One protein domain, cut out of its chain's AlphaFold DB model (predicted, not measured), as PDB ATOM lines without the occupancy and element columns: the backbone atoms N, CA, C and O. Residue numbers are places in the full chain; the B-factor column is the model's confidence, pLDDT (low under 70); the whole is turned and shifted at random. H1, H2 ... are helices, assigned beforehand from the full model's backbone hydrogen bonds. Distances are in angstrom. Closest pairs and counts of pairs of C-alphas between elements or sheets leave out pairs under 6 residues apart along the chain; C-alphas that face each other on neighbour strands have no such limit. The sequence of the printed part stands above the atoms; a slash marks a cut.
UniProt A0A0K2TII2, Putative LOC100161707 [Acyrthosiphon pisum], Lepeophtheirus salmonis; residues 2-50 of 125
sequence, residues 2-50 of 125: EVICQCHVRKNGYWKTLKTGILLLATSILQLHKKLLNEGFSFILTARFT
ATOM      1  N   GLU A   2      -8.069 -12.254 -15.359       34.00
ATOM      2  CA  GLU A   2      -6.961 -12.980 -14.695       34.00
ATOM      3  C   GLU A   2      -6.023 -13.708 -15.671       34.00
ATOM      4  O   GLU A   2      -5.030 -14.292 -15.259       34.00
ATOM      5  N   VAL A   3      -6.264 -13.639 -16.984       46.06
ATOM      6  CA  VAL A   3      -5.595 -14.544 -17.943       46.06
ATOM      7  C   VAL A   3      -4.309 -13.964 -18.565       46.06
ATOM      8  O   VAL A   3      -3.679 -14.612 -19.390       46.06
ATOM      9  N   ILE A   4      -3.868 -12.755 -18.190       46.12
ATOM     10  CA  ILE A   4      -2.706 -12.088 -18.833       46.12
ATOM     11  C   ILE A   4      -1.474 -12.035 -17.899       46.12
ATOM     12  O   ILE A   4      -0.444 -11.449 -18.225       46.12
ATOM     13  N   CYS A   5      -1.527 -12.677 -16.731       42.78
ATOM     14  CA  CYS A   5      -0.553 -12.440 -15.659       42.78
ATOM     15  C   CYS A   5       0.797 -13.171 -15.768       42.78
ATOM     16  O   CYS A   5       1.611 -13.043 -14.856       42.78
ATOM     17  N   GLN A   6       1.110 -13.898 -16.847       45.88
ATOM     18  CA  GLN A   6       2.273 -14.798 -16.805       45.88
ATOM     19  C   GLN A   6       3.182 -14.750 -18.027       45.88
ATOM     20  O   GLN A   6       3.374 -15.743 -18.710       45.88
ATOM     21  N   CYS A   7       3.805 -13.597 -18.284       45.62
ATOM     22  CA  CYS A   7       4.914 -13.504 -19.238       45.62
ATOM     23  C   CYS A   7       5.915 -12.401 -18.830       45.62
ATOM     24  O   CYS A   7       5.888 -11.301 -19.388       45.62
ATOM     25  N   HIS A   8       6.836 -12.678 -17.904       45.41
ATOM     26  CA  HIS A   8       7.972 -11.799 -17.576       45.41
ATOM     27  C   HIS A   8       9.142 -12.019 -18.552       45.41
ATOM     28  O   HIS A   8       9.581 -13.151 -18.702       45.41
ATOM     29  N   VAL A   9       9.686 -10.964 -19.189       50.28
ATOM     30  CA  VAL A   9      11.010 -11.021 -19.860       50.28
ATOM     31  C   VAL A   9      11.744  -9.676 -19.777       50.28
ATOM     32  O   VAL A   9      11.669  -8.859 -20.694       50.28
ATOM     33  N   ARG A  10      12.461  -9.481 -18.667       38.91
ATOM     34  CA  ARG A  10      13.847  -8.980 -18.502       38.91
ATOM     35  C   ARG A  10      14.105  -8.951 -16.988       38.91
ATOM     36  O   ARG A  10      13.154  -8.786 -16.229       38.91
ATOM     37  N   LYS A  11      15.361  -9.054 -16.542       53.97
ATOM     38  CA  LYS A  11      15.775  -9.011 -15.118       53.97
ATOM     39  C   LYS A  11      15.303  -7.767 -14.314       53.97
ATOM     40  O   LYS A  11      15.537  -7.723 -13.117       53.97
ATOM     41  N   ASN A  12      14.608  -6.803 -14.937       57.59
ATOM     42  CA  ASN A  12      14.241  -5.504 -14.358       57.59
ATOM     43  C   ASN A  12      12.716  -5.240 -14.271       57.59
ATOM     44  O   ASN A  12      12.318  -4.094 -14.119       57.59
ATOM     45  N   GLY A  13      11.839  -6.242 -14.410       62.38
ATOM     46  CA  GLY A  13      10.402  -6.084 -14.089       62.38
ATOM     47  C   GLY A  13       9.547  -5.209 -15.029       62.38
ATOM     48  O   GLY A  13       8.346  -5.081 -14.808       62.38
ATOM     49  N   TYR A  14      10.105  -4.632 -16.098       67.75
ATOM     50  CA  TYR A  14       9.334  -3.828 -17.057       67.75
ATOM     51  C   TYR A  14       8.579  -4.678 -18.088       67.75
ATOM     52  O   TYR A  14       9.079  -5.687 -18.595       67.75
ATOM     53  N   TRP A  15       7.379  -4.221 -18.453       66.06
ATOM     54  CA  TRP A  15       6.582  -4.811 -19.526       66.06
ATOM     55  C   TRP A  15       7.168  -4.422 -20.888       66.06
ATOM     56  O   TRP A  15       7.552  -3.275 -21.109       66.06
ATOM     57  N   LYS A  16       7.220  -5.369 -21.832       78.56
ATOM     58  CA  LYS A  16       7.538  -5.040 -23.232       78.56
ATOM     59  C   LYS A  16       6.437  -4.130 -23.783       78.56
ATOM     60  O   LYS A  16       5.268  -4.479 -23.645       78.56
ATOM     61  N   THR A  17       6.802  -3.050 -24.474       81.94
ATOM     62  CA  THR A  17       5.864  -2.060 -25.045       81.94
ATOM     63  C   THR A  17       4.732  -2.703 -25.843       81.94
ATOM     64  O   THR A  17       3.580  -2.310 -25.707       81.94
ATOM     65  N   LEU A  18       5.032  -3.761 -26.599       84.88
ATOM     66  CA  LEU A  18       4.040  -4.502 -27.378       84.88
ATOM     67  C   LEU A  18       2.950  -5.153 -26.504       84.88
ATOM     68  O   LEU A  18       1.786  -5.164 -26.880       84.88
ATOM     69  N   LYS A  19       3.295  -5.639 -25.305       80.25
ATOM     70  CA  LYS A  19       2.330  -6.230 -24.360       80.25
ATOM     71  C   LYS A  19       1.405  -5.170 -23.780       80.25
ATOM     72  O   LYS A  19       0.196  -5.367 -23.743       80.25
ATOM     73  N   THR A  20       1.983  -4.047 -23.365       86.50
ATOM     74  CA  THR A  20       1.220  -2.895 -22.881       86.50
ATOM     75  C   THR A  20       0.296  -2.363 -23.975       86.50
ATOM     76  O   THR A  20      -0.863  -2.080 -23.698       86.50
ATOM     77  N   GLY A  21       0.772  -2.307 -25.222       88.38
ATOM     78  CA  GLY A  21      -0.015  -1.887 -26.380       88.38
ATOM     79  C   GLY A  21      -1.208  -2.799 -26.662       88.38
ATOM     80  O   GLY A  21      -2.316  -2.300 -26.818       88.38
ATOM     81  N   ILE A  22      -1.019  -4.125 -26.661       90.69
ATOM     82  CA  ILE A  22      -2.122  -5.083 -26.865       90.69
ATOM     83  C   ILE A  22      -3.154  -4.974 -25.740       90.69
ATOM     84  O   ILE A  22      -4.355  -4.947 -26.009       90.69
ATOM     85  N   LEU A  23      -2.697  -4.888 -24.487       90.81
ATOM     86  CA  LEU A  23      -3.592  -4.744 -23.343       90.81
ATOM     87  C   LEU A  23      -4.408  -3.450 -23.442       90.81
ATOM     88  O   LEU A  23      -5.621  -3.491 -23.267       90.81
ATOM     89  N   LEU A  24      -3.753  -2.328 -23.755       91.56
ATOM     90  CA  LEU A  24      -4.403  -1.033 -23.942       91.56
ATOM     91  C   LEU A  24      -5.411  -1.071 -25.097       91.56
ATOM     92  O   LEU A  24      -6.544  -0.643 -24.929       91.56
ATOM     93  N   LEU A  25      -5.036  -1.637 -26.245       92.75
ATOM     94  CA  LEU A  25      -5.920  -1.769 -27.403       92.75
ATOM     95  C   LEU A  25      -7.183  -2.564 -27.050       92.75
ATOM     96  O   LEU A  25      -8.295  -2.117 -27.326       92.75
ATOM     97  N   ALA A  26      -7.020  -3.726 -26.412       93.19
ATOM     98  CA  ALA A  26      -8.133  -4.594 -26.053       93.19
ATOM     99  C   ALA A  26      -9.075  -3.932 -25.035       93.19
ATOM    100  O   ALA A  26     -10.297  -3.999 -25.190       93.19
ATOM    101  N   THR A  27      -8.532  -3.269 -24.007       94.38
ATOM    102  CA  THR A  27      -9.359  -2.585 -23.004       94.38
ATOM    103  C   THR A  27     -10.062  -1.364 -23.588       94.38
ATOM    104  O   THR A  27     -11.262  -1.205 -23.359       94.38
ATOM    105  N   SER A  28      -9.373  -0.551 -24.393       94.62
ATOM    106  CA  SER A  28      -9.956   0.625 -25.045       94.62
ATOM    107  C   SER A  28     -11.046   0.252 -26.050       94.62
ATOM    108  O   SER A  28     -12.123   0.847 -26.008       94.62
ATOM    109  N   ILE A  29     -10.830  -0.758 -26.903       94.25
ATOM    110  CA  ILE A  29     -11.857  -1.214 -27.855       94.25
ATOM    111  C   ILE A  29     -13.070  -1.771 -27.111       94.25
ATOM    112  O   ILE A  29     -14.197  -1.443 -27.473       94.25
ATOM    113  N   LEU A  30     -12.880  -2.561 -26.050       94.12
ATOM    114  CA  LEU A  30     -14.000  -3.113 -25.283       94.12
ATOM    115  C   LEU A  30     -14.836  -2.013 -24.609       94.12
ATOM    116  O   LEU A  30     -16.065  -2.087 -24.598       94.12
ATOM    117  N   GLN A  31     -14.182  -0.995 -24.045       94.94
ATOM    118  CA  GLN A  31     -14.860   0.157 -23.446       94.94
ATOM    119  C   GLN A  31     -15.624   0.969 -24.496       94.94
ATOM    120  O   GLN A  31     -16.791   1.299 -24.286       94.94
ATOM    121  N   LEU A  32     -14.991   1.240 -25.640       94.31
ATOM    122  CA  LEU A  32     -15.612   1.959 -26.747       94.31
ATOM    123  C   LEU A  32     -16.804   1.186 -27.318       94.31
ATOM    124  O   LEU A  32     -17.843   1.776 -27.598       94.31
ATOM    125  N   HIS A  33     -16.677  -0.137 -27.417       94.44
ATOM    126  CA  HIS A  33     -17.735  -1.003 -27.911       94.44
ATOM    127  C   HIS A  33     -18.973  -0.944 -27.026       94.44
ATOM    128  O   HIS A  33     -20.071  -0.708 -27.519       94.44
ATOM    129  N   LYS A  34     -18.794  -1.049 -25.707       94.25
ATOM    130  CA  LYS A  34     -19.897  -0.898 -24.749       94.25
ATOM    131  C   LYS A  34     -20.565   0.471 -24.850       94.25
ATOM    132  O   LYS A  34     -21.788   0.545 -24.824       94.25
ATOM    133  N   LYS A  35     -19.779   1.545 -24.976       95.81
ATOM    134  CA  LYS A  35     -20.313   2.907 -25.083       95.81
ATOM    135  C   LYS A  35     -21.172   3.077 -26.338       95.81
ATOM    136  O   LYS A  35     -22.310   3.511 -26.235       95.81
ATOM    137  N   LEU A  36     -20.646   2.688 -27.495       94.12
ATOM    138  CA  LEU A  36     -21.329   2.855 -28.777       94.12
ATOM    139  C   LEU A  36     -22.542   1.920 -28.917       94.12
ATOM    140  O   LEU A  36     -23.579   2.343 -29.410       94.12
ATOM    141  N   LEU A  37     -22.486   0.683 -28.416       93.25
ATOM    142  CA  LEU A  37     -23.687  -0.161 -28.391       93.25
ATOM    143  C   LEU A  37     -24.801   0.453 -27.528       93.25
ATOM    144  O   LEU A  37     -25.964   0.431 -27.921       93.25
ATOM    145  N   ASN A  38     -24.448   1.054 -26.388       95.00
ATOM    146  CA  ASN A  38     -25.417   1.737 -25.527       95.00
ATOM    147  C   ASN A  38     -26.002   3.008 -26.173       95.00
ATOM    148  O   ASN A  38     -27.116   3.394 -25.837       95.00
ATOM    149  N   GLU A  39     -25.279   3.647 -27.097       95.19
ATOM    150  CA  GLU A  39     -25.763   4.790 -27.891       95.19
ATOM    151  C   GLU A  39     -26.705   4.375 -29.041       95.19
ATOM    152  O   GLU A  39     -27.254   5.236 -29.725       95.19
ATOM    153  N   GLY A  40     -26.935   3.070 -29.242       94.62
ATOM    154  CA  GLY A  40     -27.896   2.540 -30.217       94.62
ATOM    155  C   GLY A  40     -27.281   2.028 -31.522       94.62
ATOM    156  O   GLY A  40     -28.016   1.698 -32.453       94.62
ATOM    157  N   PHE A  41     -25.952   1.931 -31.618       93.94
ATOM    158  CA  PHE A  41     -25.299   1.323 -32.780       93.94
ATOM    159  C   PHE A  41     -25.451  -0.208 -32.754       93.94
ATOM    160  O   PHE A  41     -25.246  -0.837 -31.721       93.94
ATOM    161  N   SER A  42     -25.771  -0.834 -33.894       92.44
ATOM    162  CA  SER A  42     -25.974  -2.296 -33.972       92.44
ATOM    163  C   SER A  42     -24.671  -3.101 -33.940       92.44
ATOM    164  O   SER A  42     -24.639  -4.223 -33.443       92.44
ATOM    165  N   PHE A  43     -23.595  -2.550 -34.500       90.56
ATOM    166  CA  PHE A  43     -22.270  -3.165 -34.538       90.56
ATOM    167  C   PHE A  43     -21.201  -2.096 -34.775       90.56
ATOM    168  O   PHE A  43     -21.503  -0.952 -35.115       90.56
ATOM    169  N   ILE A  44     -19.933  -2.474 -34.607       89.94
ATOM    170  CA  ILE A  44     -18.786  -1.576 -34.770       89.94
ATOM    171  C   ILE A  44     -17.728  -2.266 -35.618       89.94
ATOM    172  O   ILE A  44     -17.348  -3.404 -35.346       89.94
ATOM    173  N   LEU A  45     -17.220  -1.555 -36.620       91.62
ATOM    174  CA  LEU A  45     -16.164  -2.038 -37.502       91.62
ATOM    175  C   LEU A  45     -14.792  -1.731 -36.902       91.62
ATOM    176  O   LEU A  45     -14.250  -0.641 -37.084       91.62
ATOM    177  N   THR A  46     -14.210  -2.704 -36.204       90.44
ATOM    178  CA  THR A  46     -12.906  -2.539 -35.540       90.44
ATOM    179  C   THR A  46     -11.760  -2.256 -36.515       90.44
ATOM    180  O   THR A  46     -10.813  -1.560 -36.154       90.44
ATOM    181  N   ALA A  47     -11.888  -2.697 -37.770       89.06
ATOM    182  CA  ALA A  47     -10.951  -2.407 -38.856       89.06
ATOM    183  C   ALA A  47     -10.784  -0.903 -39.152       89.06
ATOM    184  O   ALA A  47      -9.840  -0.512 -39.820       89.06
ATOM    185  N   ARG A  48     -11.682  -0.032 -38.671       89.94
ATOM    186  CA  ARG A  48     -11.550   1.427 -38.834       89.94
ATOM    187  C   ARG A  48     -10.654   2.091 -37.782       89.94
ATOM    188  O   ARG A  48     -10.353   3.268 -37.932       89.94
ATOM    189  N   PHE A  49     -10.219   1.363 -36.752       91.44
ATOM    190  CA  PHE A  49      -9.286   1.868 -35.733       91.44
ATOM    191  C   PHE A  49      -7.820   1.519 -36.030       91.44
ATOM    192  O   PHE A  49      -6.946   1.804 -35.210       91.44
ATOM    193  N   THR A  50      -7.543   0.889 -37.174       91.50
ATOM    194  CA  THR A  50      -6.184   0.610 -37.649       91.50
ATOM    195  C   THR A  50      -5.630   1.802 -38.433       91.50
ATOM    196  O   THR A  50      -6.359   2.711 -38.834       91.50
TER     197      THR A  50
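This is residues 2 to 50 of the 125 residues of the protein "Putative LOC100161707 [Acyrthosiphon pisum]" of Lepeophtheirus salmonis (UniProt A0A0K2TII2). One long helix, H1, makes most of the length, and the chain folds back at both its ends: residues 39 to 45 return to the short helix H2 near its middle, while the loop before it, residues 2 to 16, sticks out with residues 9 to 14. The 49 printed residues have two named helices, H1 then H2, and no named strand; the class is all helix. The whole is only just extended, close to loose, with a radius of gyration of the C-alphas of 14.8 A, and spans 47 by 24 by 11 A, only just a rod.

H1, residues 17 to 38, and H2, residues 46 to 49, are close but not clearly touching; their closest C-alphas, of Ile 29 and Thr 46, are 7.9 A apart. Every O i to N i+4 pair in H1 is within hydrogen-bond range; H2 is too short for such a pair.

H1 measures 31.5 A from C-alpha 17 at (5.864, -2.060, -25.045) to C-alpha 38. H2 ends with C-alpha 49 at (-9.286, 1.868, -35.733).

The farthest C-alphas, of Lys 11 and Gly 40, are 47.6 A apart. The printed part has no cut, and the link H1 to H2 is short. Residues 2 to 15 have pLDDT under 70.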